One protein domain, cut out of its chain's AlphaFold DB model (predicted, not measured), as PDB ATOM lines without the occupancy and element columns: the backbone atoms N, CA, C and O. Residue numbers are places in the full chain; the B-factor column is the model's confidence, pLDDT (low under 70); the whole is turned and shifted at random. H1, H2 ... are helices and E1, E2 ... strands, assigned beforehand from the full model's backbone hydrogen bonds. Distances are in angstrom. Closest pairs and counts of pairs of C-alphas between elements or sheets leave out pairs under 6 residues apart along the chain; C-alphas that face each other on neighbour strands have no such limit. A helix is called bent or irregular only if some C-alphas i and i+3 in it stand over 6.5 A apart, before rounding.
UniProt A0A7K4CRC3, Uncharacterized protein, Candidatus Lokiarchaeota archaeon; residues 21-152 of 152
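This is residues 21 to 152 of the 152 residues of an uncharacterized protein of Candidatus Lokiarchaeota archaeon (UniProt A0A7K4CRC3). A four-stranded antiparallel sheet sits in the middle, with H1 and H5 side by side over one face and H2 over the other: three layers, helices on both faces of a sheet. H2 also belongs to a loose up-and-down bundle with H3 and H4, each running against the one before; H4 grazes the sheet and H3 lies clear of it. The 132 printed residues include five named helices and four named strands, in the order H1 E1 E2 E3 E4 H2 H3 H4 H5; the sheet, in order E1 E2 E3 E4, is a meander, each strand the antiparallel neighbour of the one before. The class is mixed, helices and strands; the whole is compact, with a radius of gyration of the C-alphas of 14.0 A, and spans 41 by 34 by 26 A.

Begin at edge strand E1, residues 42 to 45, which forms a hairpin with E2, residues 49 to 55; N 44 and O 51 are within hydrogen-bond range at 3.0 A. E2 forms a hairpin with E3, residues 62 to 68, with N 52 and O 65 at 2.8 A. E3 forms a hairpin with the other edge strand, E4, residues 74 to 79, with N 66 and O 75 at 3.0 A. On one face find H1, residues 21 to 33, at a height over the sheet of 9.6 A; its closest C-alphas to E3 are Met 27 and Phe 67, 7.2 A. H5, residues 139 to 150, is on the same face, at a height of 9.9 A, and touches H1 at the C-alphas of Ile 28 and Ile 146, 6.1 A, opposite ways at a shallow tilt of 3 degrees. H5 is irregular: C-alphas 140 and 143 are 7.3 A apart. On the opposite face H2, residues 81 to 97, runs along the strands, at 24 degrees to E2 on the local plane. H3, residues 104 to 113, and H4, residues 118 to 128, form a helical hairpin and touch at the C-alphas of Ala 111 and Phe 121, 6.0 A. H2 is close but not clearly touching H4, with the C-alphas of Val 85 and Pro 118 closest, 7.1 A. Every O i to N i+4 pair is within hydrogen-bond range in H1, H2, H3 and H4, and 5 of 8 in H5.

Find C-alpha 21 at (-5.393, 64.499, -50.333); from there H1 runs 18.7 A. E2 spans 20.3 A and E3 19.7 A. H2 begins at C-alpha 81, (14.226, 42.402, -55.132), and spans 23.0 A. H5 spans 17.7 A and ends at C-alpha 150, (-6.915, 59.457, -43.079).

The C-alphas of Glu 21 and Lys 113 are the two farthest apart, 41.1 A. The printed part has no cut, and no link is long. The model's mean pLDDT over the printed part is 74.2; look for values under 70 at residues 77 to 105, among others.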
ATOM      1  N   GLU A  21      -4.193  65.340 -50.234       87.25
ATOM      2  CA  GLU A  21      -5.393  64.499 -50.333       87.25
ATOM      3  C   GLU A  21      -5.254  63.448 -51.437       87.25
ATOM      4  O   GLU A  21      -5.532  62.269 -51.197       87.25
ATOM      5  N   ALA A  22      -4.728  63.819 -52.609       86.19
ATOM      6  CA  ALA A  22      -4.420  62.843 -53.653       86.19
ATOM      7  C   ALA A  22      -3.387  61.802 -53.178       86.19
ATOM      8  O   ALA A  22      -3.536  60.605 -53.444       86.19
ATOM      9  N   ASN A  23      -2.377  62.233 -52.416       86.50
ATOM     10  CA  ASN A  23      -1.374  61.348 -51.823       86.50
ATOM     11  C   ASN A  23      -1.982  60.355 -50.816       86.50
ATOM     12  O   ASN A  23      -1.662  59.163 -50.869       86.50
ATOM     13  N   LYS A  24      -2.900  60.805 -49.945       88.88
ATOM     14  CA  LYS A  24      -3.636  59.929 -49.012       88.88
ATOM     15  C   LYS A  24      -4.463  58.882 -49.752       88.88
ATOM     16  O   LYS A  24      -4.397  57.702 -49.408       88.88
ATOM     17  N   VAL A  25      -5.216  59.297 -50.773       91.00
ATOM     18  CA  VAL A  25      -6.027  58.384 -51.597       91.00
ATOM     19  C   VAL A  25      -5.137  57.313 -52.224       91.00
ATOM     20  O   VAL A  25      -5.402  56.122 -52.056       91.00
ATOM     21  N   ALA A  26      -4.031  57.720 -52.852       90.12
ATOM     22  CA  ALA A  26      -3.086  56.795 -53.468       90.12
ATOM     23  C   ALA A  26      -2.479  55.804 -52.456       90.12
ATOM     24  O   ALA A  26      -2.337  54.620 -52.768       90.12
ATOM     25  N   MET A  27      -2.143  56.251 -51.243       89.81
ATOM     26  CA  MET A  27      -1.628  55.371 -50.188       89.81
ATOM     27  C   MET A  27      -2.675  54.340 -49.742       89.81
ATOM     28  O   MET A  27      -2.386  53.145 -49.657       89.81
ATOM     29  N   ILE A  28      -3.918  54.774 -49.516       91.81
ATOM     30  CA  ILE A  28      -5.022  53.900 -49.087       91.81
ATOM     31  C   ILE A  28      -5.341  52.842 -50.151       91.81
ATOM     32  O   ILE A  28      -5.573  51.679 -49.814       91.81
ATOM     33  N   GLU A  29      -5.331  53.203 -51.434       90.81
ATOM     34  CA  GLU A  29      -5.522  52.243 -52.529       90.81
ATOM     35  C   GLU A  29      -4.456  51.140 -52.512       90.81
ATOM     36  O   GLU A  29      -4.778  49.957 -52.653       90.81
ATOM     37  N   LYS A  30      -3.188  51.505 -52.287       88.44
ATOM     38  CA  LYS A  30      -2.081  50.542 -52.227       88.44
ATOM     39  C   LYS A  30      -2.151  49.651 -50.997       88.44
ATOM     40  O   LYS A  30      -1.978  48.444 -51.138       88.44
ATOM     41  N   LEU A  31      -2.497  50.203 -49.837       89.12
ATOM     42  CA  LEU A  31      -2.729  49.430 -48.614       89.12
ATOM     43  C   LEU A  31      -3.835  48.381 -48.803       89.12
ATOM     44  O   LEU A  31      -3.646  47.219 -48.446       89.12
ATOM     45  N   ASN A  32      -4.956  48.749 -49.433       88.81
ATOM     46  CA  ASN A  32      -6.044  47.808 -49.729       88.81
ATOM     47  C   ASN A  32      -5.623  46.695 -50.704       88.81
ATOM     48  O   ASN A  32      -6.107  45.568 -50.602       88.81
ATOM     49  N   ALA A  33      -4.711  46.990 -51.632       85.56
ATOM     50  CA  ALA A  33      -4.207  46.022 -52.601       85.56
ATOM     51  C   ALA A  33      -3.029  45.171 -52.084       85.56
ATOM     52  O   ALA A  33      -2.737  44.133 -52.678       85.56
ATOM     53  N   ALA A  34      -2.368  45.563 -50.992       79.69
ATOM     54  CA  ALA A  34      -1.083  45.003 -50.562       79.69
ATOM     55  C   ALA A  34      -1.116  43.485 -50.287       79.69
ATOM     56  O   ALA A  34      -0.102  42.812 -50.427       79.69
ATOM     57  N   PHE A  35      -2.287  42.927 -49.965       79.25
ATOM     58  CA  PHE A  35      -2.477  41.501 -49.658       79.25
ATOM     59  C   PHE A  35      -2.851  40.620 -50.864       79.25
ATOM     60  O   PHE A  35      -3.042  39.413 -50.713       79.25
ATOM     61  N   THR A  36      -2.983  41.186 -52.066       73.50
ATOM     62  CA  THR A  36      -3.612  40.490 -53.208       73.50
ATOM     63  C   THR A  36      -2.681  39.582 -54.024       73.50
ATOM     64  O   THR A  36      -3.168  38.766 -54.801       73.50
ATOM     65  N   THR A  37      -1.356  39.645 -53.844       61.34
ATOM     66  CA  THR A  37      -0.370  38.995 -54.740       61.34
ATOM     67  C   THR A  37       0.264  37.709 -54.188       61.34
ATOM     68  O   THR A  37       1.386  37.344 -54.546       61.34
ATOM     69  N   GLY A  38      -0.431  36.980 -53.306       56.56
ATOM     70  CA  GLY A  38       0.058  35.705 -52.746       56.56
ATOM     71  C   GLY A  38       1.379  35.841 -51.973       56.56
ATOM     72  O   GLY A  38       2.102  34.864 -51.776       56.56
ATOM     73  N   THR A  39       1.731  37.069 -51.604       64.00
ATOM     74  CA  THR A  39       2.959  37.460 -50.927       64.00
ATOM     75  C   THR A  39       2.578  38.438 -49.834       64.00
ATOM     76  O   THR A  39       1.753  39.314 -50.078       64.00
ATOM     77  N   ILE A  40       3.128  38.264 -48.635       70.75
ATOM     78  CA  ILE A  40       2.771  39.110 -47.496       70.75
ATOM     79  C   ILE A  40       3.514  40.443 -47.659       70.75
ATOM     80  O   ILE A  40       4.743  40.418 -47.764       70.75
ATOM     81  N   PRO A  41       2.807  41.585 -47.724       79.06
ATOM     82  CA  PRO A  41       3.456  42.887 -47.739       79.06
ATOM     83  C   PRO A  41       4.105  43.149 -46.378       79.06
ATOM     84  O   PRO A  41       3.576  42.741 -45.342       79.06
ATOM     85  N   PHE A  42       5.227  43.862 -46.372       82.12
ATOM     86  CA  PHE A  42       5.759  44.433 -45.142       82.12
ATOM     87  C   PHE A  42       5.177  45.836 -44.982       82.12
ATOM     88  O   PHE A  42       5.279  46.658 -45.891       82.12
ATOM     89  N   ILE A  43       4.515  46.089 -43.855       85.69
ATOM     90  CA  ILE A  43       3.920  47.389 -43.552       85.69
ATOM     91  C   ILE A  43       4.367  47.775 -42.153       85.69
ATOM     92  O   ILE A  43       3.997  47.107 -41.184       85.69
ATOM     93  N   ASP A  44       5.134  48.851 -42.081       85.00
ATOM     94  CA  ASP A  44       5.561  49.498 -40.848       85.00
ATOM     95  C   ASP A  44       4.852  50.846 -40.739       85.00
ATOM     96  O   ASP A  44       4.663  51.555 -41.732       85.00
ATOM     97  N   PHE A  45       4.363  51.174 -39.554       84.31
ATOM     98  CA  PHE A  45       3.535  52.350 -39.363       84.31
ATOM     99  C   PHE A  45       3.781  52.964 -37.998       84.31
ATOM    100  O   PHE A  45       3.844  52.287 -36.988       84.31
ATOM    101  N   THR A  46       3.828  54.282 -37.924       84.06
ATOM    102  CA  THR A  46       3.934  55.007 -36.659       84.06
ATOM    103  C   THR A  46       2.937  56.157 -36.639       84.06
ATOM    104  O   THR A  46       2.131  56.343 -37.552       84.06
ATOM    105  N   GLN A  47       2.978  56.971 -35.584       79.56
ATOM    106  CA  GLN A  47       2.252  58.236 -35.599       79.56
ATOM    107  C   GLN A  47       2.830  59.241 -36.602       79.56
ATOM    108  O   GLN A  47       2.119  60.188 -36.919       79.56
ATOM    109  N   ALA A  48       4.059  59.056 -37.096       74.62
ATOM    110  CA  ALA A  48       4.741  59.996 -37.987       74.62
ATOM    111  C   ALA A  48       4.687  59.578 -39.465       74.62
ATOM    112  O   ALA A  48       4.599  60.440 -40.342       74.62
ATOM    113  N   TYR A  49       4.697  58.274 -39.753       81.12
ATOM    114  CA  TYR A  49       4.752  57.768 -41.124       81.12
ATOM    115  C   TYR A  49       4.025  56.440 -41.304       81.12
ATOM    116  O   TYR A  49       3.736  55.724 -40.346       81.12
ATOM    117  N   VAL A  50       3.763  56.102 -42.564       85.31
ATOM    118  CA  VAL A  50       3.372  54.757 -42.984       85.31
ATOM    119  C   VAL A  50       4.269  54.330 -44.139       85.31
ATOM    120  O   VAL A  50       4.372  55.040 -45.138       85.31
ATOM    121  N   PHE A  51       4.898  53.171 -43.997       84.62
ATOM    122  CA  PHE A  51       5.796  52.551 -44.961       84.62
ATOM    123  C   PHE A  51       5.210  51.220 -45.428       84.62
ATOM    124  O   PHE A  51       4.723  50.419 -44.630       84.62
ATOM    125  N   LEU A  52       5.233  50.989 -46.733       84.56
ATOM    126  CA  LEU A  52       4.673  49.808 -47.371       84.56
ATOM    127  C   LEU A  52       5.659  49.284 -48.414       84.56
ATOM    128  O   LEU A  52       6.026  49.996 -49.347       84.56
ATOM    129  N   VAL A  53       5.989  47.999 -48.306       82.25
ATOM    130  CA  VAL A  53       6.765  47.260 -49.301       82.25
ATOM    131  C   VAL A  53       5.973  46.047 -49.768       82.25
ATOM    132  O   VAL A  53       5.522  45.220 -48.971       82.25
ATOM    133  N   TYR A  54       5.770  45.952 -51.082       77.94
ATOM    134  CA  TYR A  54       4.942  44.918 -51.700       77.94
ATOM    135  C   TYR A  54       5.488  44.502 -53.071       77.94
ATOM    136  O   TYR A  54       5.999  45.343 -53.815       77.94
ATOM    137  N   PRO A  55       5.357  43.226 -53.463       72.81
ATOM    138  CA  PRO A  55       5.861  42.778 -54.753       72.81
ATOM    139  C   PRO A  55       4.969  43.251 -55.900       72.81
ATOM    140  O   PRO A  55       3.751  43.414 -55.755       72.81
ATOM    141  N   THR A  56       5.567  43.420 -57.075       70.69
ATOM    142  CA  THR A  56       4.832  43.567 -58.333       70.69
ATOM    143  C   THR A  56       3.982  42.333 -58.625       70.69
ATOM    144  O   THR A  56       4.208  41.242 -58.101       70.69
ATOM    145  N   ALA A  57       2.993  42.491 -59.507       69.62
ATOM    146  CA  ALA A  57       2.092  41.405 -59.892       69.62
ATOM    147  C   ALA A  57       2.819  40.186 -60.496       69.62
ATOM    148  O   ALA A  57       2.335  39.065 -60.372       69.62
ATOM    149  N   ASP A  58       3.975  40.393 -61.132       68.94
ATOM    150  CA  ASP A  58       4.828  39.333 -61.679       68.94
ATOM    151  C   ASP A  58       5.895  38.825 -60.690       68.94
ATOM    152  O   ASP A  58       6.640  37.903 -61.019       68.94
ATOM    153  N   GLY A  59       5.969  39.409 -59.488       61.69
ATOM    154  CA  GLY A  59       6.897  39.037 -58.419       61.69
ATOM    155  C   GLY A  59       8.372  39.322 -58.711       61.69
ATOM    156  O   GLY A  59       9.224  38.846 -57.963       61.69
ATOM    157  N   LYS A  60       8.684  40.045 -59.794       63.00
ATOM    158  CA  LYS A  60      10.064  40.318 -60.226       63.00
ATOM    159  C   LYS A  60      10.681  41.552 -59.594       63.00
ATOM    160  O   LYS A  60      11.899  41.658 -59.585       63.00
ATOM    161  N   GLU A  61       9.864  42.468 -59.099       65.19
ATOM    162  CA  GLU A  61      10.293  43.700 -58.446       65.19
ATOM    163  C   GLU A  61       9.484  43.886 -57.166       65.19
ATOM    164  O   GLU A  61       8.402  43.313 -56.991       65.19
ATOM    165  N   TRP A  62      10.002  44.714 -56.271       70.38
ATOM    166  CA  TRP A  62       9.253  45.183 -55.119       70.38
ATOM    167  C   TRP A  62       9.065  46.684 -55.256       70.38
ATOM    168  O   TRP A  62       9.942  47.419 -55.712       70.38
ATOM    169  N   ASN A  63       7.864  47.127 -54.921       73.69
ATOM    170  CA  ASN A  63       7.548  48.535 -54.857       73.69
ATOM    171  C   ASN A  63       7.604  48.955 -53.401       73.69
ATOM    172  O   ASN A  63       7.038  48.281 -52.533       73.69
ATOM    173  N   GLU A  64       8.226  50.098 -53.186       79.75
ATOM    174  CA  GLU A  64       8.237  50.791 -51.917       79.75
ATOM    175  C   GLU A  64       7.346  52.026 -52.026       79.75
ATOM    176  O   GLU A  64       7.310  52.729 -53.047       79.75
ATOM    177  N   LEU A  65       6.598  52.275 -50.960       82.44
ATOM    178  CA  LEU A  65       5.760  53.444 -50.825       82.44
ATOM    179  C   LEU A  65       5.826  53.949 -49.390       82.44
ATOM    180  O   LEU A  65       5.504  53.207 -48.461       82.44
ATOM    181  N   SER A  66       6.179  55.218 -49.215       84.38
ATOM    182  CA  SER A  66       6.195  55.863 -47.906       84.38
ATOM    183  C   SER A  66       5.370  57.141 -47.908       84.38
ATOM    184  O   SER A  66       5.395  57.935 -48.851       84.38
ATOM    185  N   PHE A  67       4.594  57.313 -46.842       85.19
ATOM    186  CA  PHE A  67       3.778  58.488 -46.587       85.19
ATOM    187  C   PHE A  67       4.208  59.100 -45.258       85.19
ATOM    188  O   PHE A  67       3.958  58.525 -44.193       85.19
ATOM    189  N   MET A  68       4.854  60.259 -45.332       83.38
ATOM    190  CA  MET A  68       5.246  61.063 -44.179       83.38
ATOM    191  C   MET A  68       4.121  62.062 -43.880       83.38
ATOM    192  O   MET A  68       3.646  62.783 -44.759       83.38
ATOM    193  N   ARG A  69       3.629  62.085 -42.639       78.56
ATOM    194  CA  ARG A  69       2.435  62.882 -42.300       78.56
ATOM    195  C   ARG A  69       2.735  64.380 -42.226       78.56
ATOM    196  O   ARG A  69       1.913  65.187 -42.651       78.56
ATOM    197  N   GLU A  70       3.908  64.744 -41.705       74.38
ATOM    198  CA  GLU A  70       4.298  66.144 -41.488       74.38
ATOM    199  C   GLU A  70       4.490  66.905 -42.811       74.38
ATOM    200  O   GLU A  70       3.921  67.985 -42.999       74.38
ATOM    201  N   ASP A  71       5.215  66.323 -43.769       71.50
ATOM    202  CA  ASP A  71       5.439  66.933 -45.084       71.50
ATOM    203  C   ASP A  71       4.264  66.690 -46.060       71.50
ATOM    204  O   ASP A  71       4.012  67.506 -46.947       71.50
ATOM    205  N   GLY A  72       3.465  65.637 -45.841       68.69
ATOM    206  CA  GLY A  72       2.344  65.232 -46.691       68.69
ATOM    207  C   GLY A  72       2.754  64.710 -48.072       68.69
ATOM    208  O   GLY A  72       1.902  64.585 -48.961       68.69
ATOM    209  N   ASN A  73       4.041  64.421 -48.262       77.75
ATOM    210  CA  ASN A  73       4.586  63.892 -49.499       77.75
ATOM    211  C   ASN A  73       4.509  62.366 -49.518       77.75
ATOM    212  O   ASN A  73       4.810  61.672 -48.547       77.75
ATOM    213  N   LEU A  74       4.123  61.846 -50.680       79.69
ATOM    214  CA  LEU A  74       4.164  60.423 -50.974       79.69
ATOM    215  C   LEU A  74       5.433  60.126 -51.771       79.69
ATOM    216  O   LEU A  74       5.545  60.529 -52.931       79.69
ATOM    217  N   SER A  75       6.369  59.402 -51.167       79.00
ATOM    218  CA  SER A  75       7.574  58.937 -51.851       79.00
ATOM    219  C   SER A  75       7.353  57.539 -52.422       79.00
ATOM    220  O   SER A  75       6.696  56.690 -51.817       79.00
ATOM    221  N   LYS A  76       7.868  57.325 -53.634       75.12
ATOM    222  CA  LYS A  76       7.760  56.082 -54.404       75.12
ATOM    223  C   LYS A  76       9.130  55.728 -54.945       75.12
ATOM    224  O   LYS A  76       9.733  56.547 -55.638       75.12
ATOM    225  N   SER A  77       9.555  54.491 -54.745       67.62
ATOM    226  CA  SER A  77      10.713  53.934 -55.438       67.62
ATOM    227  C   SER A  77      10.367  52.555 -56.006       67.62
ATOM    228  O   SER A  77       9.488  51.837 -55.516       67.62
ATOM    229  N   LYS A  78      11.016  52.219 -57.123       53.59
ATOM    230  CA  LYS A  78      11.067  50.852 -57.639       53.59
ATOM    231  C   LYS A  78      12.444  50.317 -57.320       53.59
ATOM    232  O   LYS A  78      13.431  50.941 -57.710       53.59
ATOM    233  N   GLN A  79      12.494  49.182 -56.649       57.84
ATOM    234  CA  GLN A  79      13.739  48.523 -56.294       57.84
ATOM    235  C   GLN A  79      13.716  47.114 -56.880       57.84
ATOM    236  O   GLN A  79      12.678  46.438 -56.917       57.84
ATOM    237  N   ASP A  80      14.868  46.660 -57.367       53.91
ATOM    238  CA  ASP A  80      15.041  45.240 -57.635       53.91
ATOM    239  C   ASP A  80      14.907  44.447 -56.315       53.91
ATOM    240  O   ASP A  80      15.122  45.003 -55.236       53.91
ATOM    241  N   PRO A  81      14.526  43.159 -56.347       48.25
ATOM    242  CA  PRO A  81      14.226  42.402 -55.132       48.25
ATOM    243  C   PRO A  81      15.387  42.283 -54.142       48.25
ATOM    244  O   PRO A  81      15.141  42.164 -52.944       48.25
ATOM    245  N   GLU A  82      16.636  42.278 -54.615       55.03
ATOM    246  CA  GLU A  82      17.805  42.166 -53.739       55.03
ATOM    247  C   GLU A  82      18.034  43.479 -52.989       55.03
ATOM    248  O   GLU A  82      18.226  43.451 -51.771       55.03
ATOM    249  N   THR A  83      17.904  44.613 -53.685       60.06
ATOM    250  CA  THR A  83      17.929  45.961 -53.095       60.06
ATOM    251  C   THR A  83      16.730  46.201 -52.183       60.06
ATOM    252  O   THR A  83      16.903  46.684 -51.076       60.06
ATOM    253  N   ALA A  84      15.525  45.773 -52.556       56.78
ATOM    254  CA  ALA A  84      14.349  45.899 -51.693       56.78
ATOM    255  C   ALA A  84      14.487  45.076 -50.409       56.78
ATOM    256  O   ALA A  84      14.125  45.527 -49.333       56.78
ATOM    257  N   VAL A  85      15.049  43.867 -50.485       55.81
ATOM    258  CA  VAL A  85      15.366  43.068 -49.294       55.81
ATOM    259  C   VAL A  85      16.501  43.707 -48.488       55.81
ATOM    260  O   VAL A  85      16.513  43.571 -47.267       55.81
ATOM    261  N   HIS A  86      17.455  44.379 -49.129       64.56
ATOM    262  CA  HIS A  86      18.481  45.172 -48.454       64.56
ATOM    263  C   HIS A  86      17.880  46.371 -47.711       64.56
ATOM    264  O   HIS A  86      18.120  46.514 -46.521       64.56
ATOM    265  N   ASP A  87      17.023  47.150 -48.356       61.50
ATOM    266  CA  ASP A  87      16.440  48.368 -47.794       61.50
ATOM    267  C   ASP A  87      15.349  48.038 -46.773       61.50
ATOM    268  O   ASP A  87      15.266  48.681 -45.737       61.50
ATOM    269  N   ILE A  88      14.600  46.946 -46.963       62.50
ATOM    270  CA  ILE A  88      13.767  46.361 -45.905       62.50
ATOM    271  C   ILE A  88      14.639  45.977 -44.714       62.50
ATOM    272  O   ILE A  88      14.217  46.221 -43.596       62.50
ATOM    273  N   LYS A  89      15.837  45.394 -44.896       61.66
ATOM    274  CA  LYS A  89      16.741  45.155 -43.754       61.66
ATOM    275  C   LYS A  89      17.198  46.462 -43.141       61.66
ATOM    276  O   LYS A  89      17.294  46.494 -41.925       61.66
ATOM    277  N   GLU A  90      17.505  47.486 -43.930       63.38
ATOM    278  CA  GLU A  90      17.911  48.779 -43.393       63.38
ATOM    279  C   GLU A  90      16.774  49.425 -42.616       63.38
ATOM    280  O   GLU A  90      17.005  49.763 -41.471       63.38
ATOM    281  N   GLU A  91      15.550  49.500 -43.136       60.75
ATOM    282  CA  GLU A  91      14.385  50.070 -42.443       60.75
ATOM    283  C   GLU A  91      13.906  49.202 -41.273       60.75
ATOM    284  O   GLU A  91      13.553  49.728 -40.224       60.75
ATOM    285  N   ILE A  92      14.005  47.872 -41.364       59.31
ATOM    286  CA  ILE A  92      13.895  46.974 -40.203       59.31
ATOM    287  C   ILE A  92      14.975  47.354 -39.194       59.31
ATOM    288  O   ILE A  92      14.673  47.611 -38.046       59.31
ATOM    289  N   VAL A  93      16.242  47.458 -39.571       52.56
ATOM    290  CA  VAL A  93      17.305  47.804 -38.619       52.56
ATOM    291  C   VAL A  93      17.120  49.219 -38.063       52.56
ATOM    292  O   VAL A  93      17.336  49.414 -36.876       52.56
ATOM    293  N   ARG A  94      16.663  50.187 -38.859       54.03
ATOM    294  CA  ARG A  94      16.516  51.600 -38.495       54.03
ATOM    295  C   ARG A  94      15.259  51.826 -37.660       54.03
ATOM    296  O   ARG A  94      15.384  52.229 -36.507       54.03
ATOM    297  N   GLY A  95      14.088  51.463 -38.177       50.31
ATOM    298  CA  GLY A  95      12.799  51.564 -37.489       50.31
ATOM    299  C   GLY A  95      12.690  50.647 -36.269       50.31
ATOM    300  O   GLY A  95      12.051  51.001 -35.280       50.31
ATOM    301  N   LEU A  96      13.376  49.499 -36.266       46.22
ATOM    302  CA  LEU A  96      13.393  48.610 -35.101       46.22
ATOM    303  C   LEU A  96      14.516  48.906 -34.121       46.22
ATOM    304  O   LEU A  96      14.344  48.564 -32.960       46.22
ATOM    305  N   SER A  97      15.623  49.549 -34.508       41.75
ATOM    306  CA  SER A  97      16.656  49.934 -33.527       41.75
ATOM    307  C   SER A  97      16.124  50.877 -32.444       41.75
ATOM    308  O   SER A  97      16.643  50.871 -31.329       41.75
ATOM    309  N   GLU A  98      15.056  51.627 -32.734       42.41
ATOM    310  CA  GLU A  98      14.385  52.499 -31.765       42.41
ATOM    311  C   GLU A  98      13.325  51.779 -30.908       42.41
ATOM    312  O   GLU A  98      13.031  52.229 -29.802       42.41
ATOM    313  N   PHE A  99      12.767  50.649 -31.367       39.06
ATOM    314  CA  PHE A  99      11.625  49.975 -30.717       39.06
ATOM    315  C   PHE A  99      11.901  48.551 -30.223       39.06
ATOM    316  O   PHE A  99      11.121  48.004 -29.438       39.06
ATOM    317  N   VAL A 100      12.971  47.922 -30.695       43.34
ATOM    318  CA  VAL A 100      13.201  46.490 -30.560       43.34
ATOM    319  C   VAL A 100      14.690  46.223 -30.385       43.34
ATOM    320  O   VAL A 100      15.497  46.421 -31.287       43.34
ATOM    321  N   GLU A 101      15.049  45.647 -29.245       47.69
ATOM    322  CA  GLU A 101      16.333  44.977 -29.018       47.69
ATOM    323  C   GLU A 101      16.470  43.701 -29.888       47.69
ATOM    324  O   GLU A 101      16.792  42.620 -29.391       47.69
ATOM    325  N   ILE A 102      16.182  43.766 -31.193       55.81
ATOM    326  CA  ILE A 102      16.454  42.669 -32.117       55.81
ATOM    327  C   ILE A 102      17.908  42.798 -32.504       55.81
ATOM    328  O   ILE A 102      18.384  43.817 -33.004       55.81
ATOM    329  N   ASN A 103      18.641  41.732 -32.227       63.25
ATOM    330  CA  ASN A 103      20.038  41.665 -32.574       63.25
ATOM    331  C   ASN A 103      20.143  41.682 -34.106       63.25
ATOM    332  O   ASN A 103      19.603  40.791 -34.761       63.25
ATOM    333  N   VAL A 104      20.858  42.655 -34.678       62.56
ATOM    334  CA  VAL A 104      21.131  42.749 -36.127       62.56
ATOM    335  C   VAL A 104      21.593  41.402 -36.698       62.56
ATOM    336  O   VAL A 104      21.168  41.006 -37.780       62.56
ATOM    337  N   ASN A 105      22.358  40.626 -35.923       68.12
ATOM    338  CA  ASN A 105      22.814  39.295 -36.321       68.12
ATOM    339  C   ASN A 105      21.665  38.300 -36.569       68.12
ATOM    340  O   ASN A 105      21.800  37.424 -37.420       68.12
ATOM    341  N   GLN A 106      20.536  38.414 -35.858       72.19
ATOM    342  CA  GLN A 106      19.348  37.588 -36.102       72.19
ATOM    343  C   GLN A 106      18.672  37.962 -37.422       72.19
ATOM    344  O   GLN A 106      18.351  37.069 -38.201       72.19
ATOM    345  N   VAL A 107      18.526  39.257 -37.722       72.00
ATOM    346  CA  VAL A 107      17.977  39.723 -39.010       72.00
ATOM    347  C   VAL A 107      18.858  39.252 -40.165       72.00
ATOM    348  O   VAL A 107      18.356  38.696 -41.143       72.00
ATOM    349  N   THR A 108      20.181  39.394 -40.033       68.88
ATOM    350  CA  THR A 108      21.144  38.899 -41.024       68.88
ATOM    351  C   THR A 108      21.048  37.383 -41.194       68.88
ATOM    352  O   THR A 108      21.023  36.902 -42.324       68.88
ATOM    353  N   ALA A 109      20.930  36.617 -40.105       77.06
ATOM    354  CA  ALA A 109      20.801  35.163 -40.176       77.06
ATOM    355  C   ALA A 109      19.507  34.716 -40.881       77.06
ATOM    356  O   ALA A 109      19.556  33.832 -41.740       77.06
ATOM    357  N   ILE A 110      18.367  35.343 -40.568       79.94
ATOM    358  CA  ILE A 110      17.075  35.070 -41.222       79.94
ATOM    359  C   ILE A 110      17.159  35.423 -42.713       79.94
ATOM    360  O   ILE A 110      16.701  34.660 -43.564       79.94
ATOM    361  N   ALA A 111      17.818  36.531 -43.053       68.94
ATOM    362  CA  ALA A 111      18.041  36.925 -44.436       68.94
ATOM    363  C   ALA A 111      18.920  35.945 -45.215       68.94
ATOM    364  O   ALA A 111      18.613  35.626 -46.358       68.94
ATOM    365  N   THR A 112      20.007  35.452 -44.616       76.62
ATOM    366  CA  THR A 112      20.860  34.435 -45.246       76.62
ATOM    367  C   THR A 112      20.102  33.122 -45.432       76.62
ATOM    368  O   THR A 112      20.206  32.506 -46.492       76.62
ATOM    369  N   LYS A 113      19.303  32.714 -44.438       81.38
ATOM    370  CA  LYS A 113      18.455  31.513 -44.499       81.38
ATOM    371  C   LYS A 113      17.444  31.578 -45.649       81.38
ATOM    372  O   LYS A 113      17.243  30.578 -46.331       81.38
ATOM    373  N   HIS A 114      16.865  32.755 -45.886       78.06
ATOM    374  CA  HIS A 114      15.810  32.988 -46.879       78.06
ATOM    375  C   HIS A 114      16.263  33.817 -48.083       78.06
ATOM    376  O   HIS A 114      15.448  34.465 -48.731       78.06
ATOM    377  N   ALA A 115      17.552  33.781 -48.429       68.00
ATOM    378  CA  ALA A 115      18.143  34.654 -49.452       68.00
ATOM    379  C   ALA A 115      17.471  34.572 -50.840       68.00
ATOM    380  O   ALA A 115      17.618  35.479 -51.649       68.00
ATOM    381  N   LYS A 116      16.747  33.482 -51.124       69.94
ATOM    382  CA  LYS A 116      16.027  33.254 -52.389       69.94
ATOM    383  C   LYS A 116      14.504  33.253 -52.239       69.94
ATOM    384  O   LYS A 116      13.807  33.012 -53.220       69.94
ATOM    385  N   ASP A 117      13.995  33.479 -51.030       71.44
ATOM    386  CA  ASP A 117      12.564  33.488 -50.730       71.44
ATOM    387  C   ASP A 117      12.207  34.707 -49.862       71.44
ATOM    388  O   ASP A 117      12.111  34.617 -48.634       71.44
ATOM    389  N   PRO A 118      11.976  35.865 -50.501       67.62
ATOM    390  CA  PRO A 118      11.560  37.078 -49.806       67.62
ATOM    391  C   PRO A 118      10.269  36.904 -48.989       67.62
ATOM    392  O   PRO A 118      10.076  37.592 -47.987       67.62
ATOM    393  N   LYS A 119       9.384  35.968 -49.375       70.69
ATOM    394  CA  LYS A 119       8.127  35.716 -48.652       70.69
ATOM    395  C   LYS A 119       8.410  35.055 -47.311       70.69
ATOM    396  O   LYS A 119       7.890  35.489 -46.285       70.69
ATOM    397  N   ALA A 120       9.243  34.016 -47.330       76.38
ATOM    398  CA  ALA A 120       9.668  33.314 -46.127       76.38
ATOM    399  C   ALA A 120      10.515  34.216 -45.216       76.38
ATOM    400  O   ALA A 120      10.344  34.176 -43.998       76.38
ATOM    401  N   PHE A 121      11.344  35.089 -45.802       76.50
ATOM    402  CA  PHE A 121      12.085  36.119 -45.071       76.50
ATOM    403  C   PHE A 121      11.152  37.041 -44.276       76.50
ATOM    404  O   PHE A 121      11.269  37.114 -43.053       76.50
ATOM    405  N   ILE A 122      10.196  37.698 -44.944       75.12
ATOM    406  CA  ILE A 122       9.268  38.637 -44.292       75.12
ATOM    407  C   ILE A 122       8.415  37.922 -43.242       75.12
ATOM    408  O   ILE A 122       8.257  38.433 -42.136       75.12
ATOM    409  N   ALA A 123       7.904  36.725 -43.544       77.69
ATOM    410  CA  ALA A 123       7.103  35.964 -42.590       77.69
ATOM    411  C   ALA A 123       7.889  35.623 -41.308       77.69
ATOM    412  O   ALA A 123       7.363  35.782 -40.205       77.69
ATOM    413  N   GLU A 124       9.149  35.192 -41.433       81.56
ATOM    414  CA  GLU A 124       9.997  34.859 -40.281       81.56
ATOM    415  C   GLU A 124      10.425  36.106 -39.497       81.56
ATOM    416  O   GLU A 124      10.413  36.088 -38.265       81.56
ATOM    417  N   ILE A 125      10.720  37.212 -40.184       78.56
ATOM    418  CA  ILE A 125      10.972  38.508 -39.547       78.56
ATOM    419  C   ILE A 125       9.761  38.944 -38.722       78.56
ATOM    420  O   ILE A 125       9.897  39.186 -37.523       78.56
ATOM    421  N   VAL A 126       8.566  38.982 -39.321       78.56
ATOM    422  CA  VAL A 126       7.335  39.381 -38.623       78.56
ATOM    423  C   VAL A 126       7.096  38.489 -37.403       78.56
ATOM    424  O   VAL A 126       6.756  38.997 -36.338       78.56
ATOM    425  N   ALA A 127       7.330  37.179 -37.512       80.88
ATOM    426  CA  ALA A 127       7.191  36.246 -36.392       80.88
ATOM    427  C   ALA A 127       8.226  36.455 -35.270       80.88
ATOM    428  O   ALA A 127       7.931  36.157 -34.114       80.88
ATOM    429  N   THR A 128       9.418  36.958 -35.594       78.69
ATOM    430  CA  THR A 128      10.511  37.163 -34.625       78.69
ATOM    431  C   THR A 128      10.385  38.502 -33.893       78.69
ATOM    432  O   THR A 128      10.851  38.645 -32.764       78.69
ATOM    433  N   LEU A 129       9.730  39.485 -34.513       76.50
ATOM    434  CA  LEU A 129       9.557  40.826 -33.958       76.50
ATOM    435  C   LEU A 129       8.645  40.832 -32.721       76.50
ATOM    436  O   LEU A 129       7.579  40.205 -32.770       76.50
ATOM    437  N   PRO A 130       8.960  41.588 -31.644       76.88
ATOM    438  CA  PRO A 130       8.078  41.722 -30.490       76.88
ATOM    439  C   PRO A 130       6.691  42.205 -30.880       76.88
ATOM    440  O   PRO A 130       6.540  43.034 -31.779       76.88
ATOM    441  N   ALA A 131       5.673  41.763 -30.149       77.00
ATOM    442  CA  ALA A 131       4.288  42.145 -30.411       77.00
ATOM    443  C   ALA A 131       4.040  43.668 -30.354       77.00
ATOM    444  O   ALA A 131       3.104  44.141 -30.988       77.00
ATOM    445  N   SER A 132       4.876  44.424 -29.631       75.56
ATOM    446  CA  SER A 132       4.822  45.890 -29.537       75.56
ATOM    447  C   SER A 132       5.382  46.624 -30.756       75.56
ATOM    448  O   SER A 132       5.185  47.829 -30.875       75.56
ATOM    449  N   THR A 133       6.089  45.918 -31.636       77.88
ATOM    450  CA  THR A 133       6.635  46.484 -32.871       77.88
ATOM    451  C   THR A 133       5.491  46.967 -33.755       77.88
ATOM    452  O   THR A 133       4.558  46.184 -33.973       77.88
ATOM    453  N   PRO A 134       5.542  48.191 -34.300       79.88
ATOM    454  CA  PRO A 134       4.398  48.783 -34.971       79.88
ATOM    455  C   PRO A 134       4.333  48.375 -36.457       79.88
ATOM    456  O   PRO A 134       4.185  49.178 -37.367       79.88
ATOM    457  N   ILE A 135       4.416  47.065 -36.683       84.75
ATOM    458  CA  ILE A 135       4.241  46.412 -37.977       84.75
ATOM    459  C   ILE A 135       2.844  45.813 -38.065       84.75
ATOM    460  O   ILE A 135       2.274  45.355 -37.069       84.75
ATOM    461  N   LEU A 136       2.298  45.750 -39.272       84.44
ATOM    462  CA  LEU A 136       1.019  45.098 -39.513       84.44
ATOM    463  C   LEU A 136       1.248  43.603 -39.721       84.44
ATOM    464  O   LEU A 136       1.975  43.185 -40.621       84.44
ATOM    465  N   ARG A 137       0.606  42.784 -38.889       81.94
ATOM    466  CA  ARG A 137       0.850  41.331 -38.860       81.94
ATOM    467  C   ARG A 137      -0.194  40.538 -39.635       81.94
ATOM    468  O   ARG A 137       0.048  39.392 -40.005       81.94
ATOM    469  N   SER A 138      -1.359  41.132 -39.880       84.00
ATOM    470  CA  SER A 138      -2.467  40.480 -40.573       84.00
ATOM    471  C   SER A 138      -3.377  41.479 -41.286       84.00
ATOM    472  O   SER A 138      -3.518  42.628 -40.871       84.00
ATOM    473  N   GLN A 139      -4.086  41.018 -42.321       85.50
ATOM    474  CA  GLN A 139      -5.061  41.837 -43.053       85.50
ATOM    475  C   GLN A 139      -6.177  42.402 -42.149       85.50
ATOM    476  O   GLN A 139      -6.739  43.453 -42.444       85.50
ATOM    477  N   VAL A 140      -6.479  41.742 -41.026       88.25
ATOM    478  CA  VAL A 140      -7.491  42.190 -40.052       88.25
ATOM    479  C   VAL A 140      -7.086  43.503 -39.368       88.25
ATOM    480  O   VAL A 140      -7.944  44.270 -38.938       88.25
ATOM    481  N   GLU A 141      -5.787  43.797 -39.283       88.38
ATOM    482  CA  GLU A 141      -5.252  45.016 -38.665       88.38
ATOM    483  C   GLU A 141      -5.197  46.212 -39.628       88.38
ATOM    484  O   GLU A 141      -5.033  47.347 -39.178       88.38
ATOM    485  N   LEU A 142      -5.398  45.984 -40.932       90.25
ATOM    486  CA  LEU A 142      -5.314  46.999 -41.988       90.25
ATOM    487  C   LEU A 142      -6.166  48.256 -41.756       90.25
ATOM    488  O   LEU A 142      -5.658  49.349 -42.026       90.25
ATOM    489  N   PRO A 143      -7.399  48.175 -41.211       91.44
ATOM    490  CA  PRO A 143      -8.185  49.371 -40.919       91.44
ATOM    491  C   PRO A 143      -7.464  50.374 -40.007       91.44
ATOM    492  O   PRO A 143      -7.578  51.575 -40.231       91.44
ATOM    493  N   LYS A 144      -6.648  49.908 -39.048       89.38
ATOM    494  CA  LYS A 144      -5.915  50.785 -38.114       89.38
ATOM    495  C   LYS A 144      -4.913  51.683 -38.836       89.38
ATOM    496  O   LYS A 144      -4.780  52.857 -38.509       89.38
ATOM    497  N   VAL A 145      -4.222  51.129 -39.829       89.94
ATOM    498  CA  VAL A 145      -3.223  51.859 -40.622       89.94
ATOM    499  C   VAL A 145      -3.909  52.828 -41.583       89.94
ATOM    500  O   VAL A 145      -3.476  53.966 -41.734       89.94
ATOM    501  N   ILE A 146      -5.028  52.418 -42.182       92.06
ATOM    502  CA  ILE A 146      -5.835  53.295 -43.038       92.06
ATOM    503  C   ILE A 146      -6.352  54.509 -42.250       92.06
ATOM    504  O   ILE A 146      -6.314  55.627 -42.764       92.06
ATOM    505  N   ASP A 147      -6.801  54.318 -41.010       91.38
ATOM    506  CA  ASP A 147      -7.276  55.415 -40.159       91.38
ATOM    507  C   ASP A 147      -6.149  56.397 -39.787       91.38
ATOM    508  O   ASP A 147      -6.373  57.611 -39.732       91.38
ATOM    509  N   LEU A 148      -4.913  55.911 -39.620       87.25
ATOM    510  CA  LEU A 148      -3.737  56.772 -39.439       87.25
ATOM    511  C   LEU A 148      -3.480  57.658 -40.666       87.25
ATOM    512  O   LEU A 148      -3.275  58.860 -40.510       87.25
ATOM    513  N   VAL A 149      -3.557  57.105 -41.881       88.12
ATOM    514  CA  VAL A 149      -3.389  57.884 -43.126       88.12
ATOM    515  C   VAL A 149      -4.510  58.915 -43.295       88.12
ATOM    516  O   VAL A 149      -4.255  60.056 -43.674       88.12
ATOM    517  N   LYS A 150      -5.759  58.547 -42.981       89.06
ATOM    518  CA  LYS A 150      -6.915  59.457 -43.079       89.06
ATOM    519  C   LYS A 150      -6.857  60.623 -42.094       89.06
ATOM    520  O   LYS A 150      -7.346  61.700 -42.414       89.06
ATOM    521  N   SER A 151      -6.308  60.396 -40.902       84.81
ATOM    522  CA  SER A 151      -6.215  61.402 -39.835       84.81
ATOM    523  C   SER A 151      -4.979  62.304 -39.927       84.81
ATOM    524  O   SER A 151      -4.773  63.132 -39.042       84.81
ATOM    525  N   ALA A 152      -4.115  62.102 -40.928       72.00
ATOM    526  CA  ALA A 152      -2.942  62.934 -41.208       72.00
ATOM    527  C   ALA A 152      -3.300  64.306 -41.792       72.00
ATOM    528  O   ALA A 152      -4.368  64.430 -42.432       72.00
TER     529      ALA A 152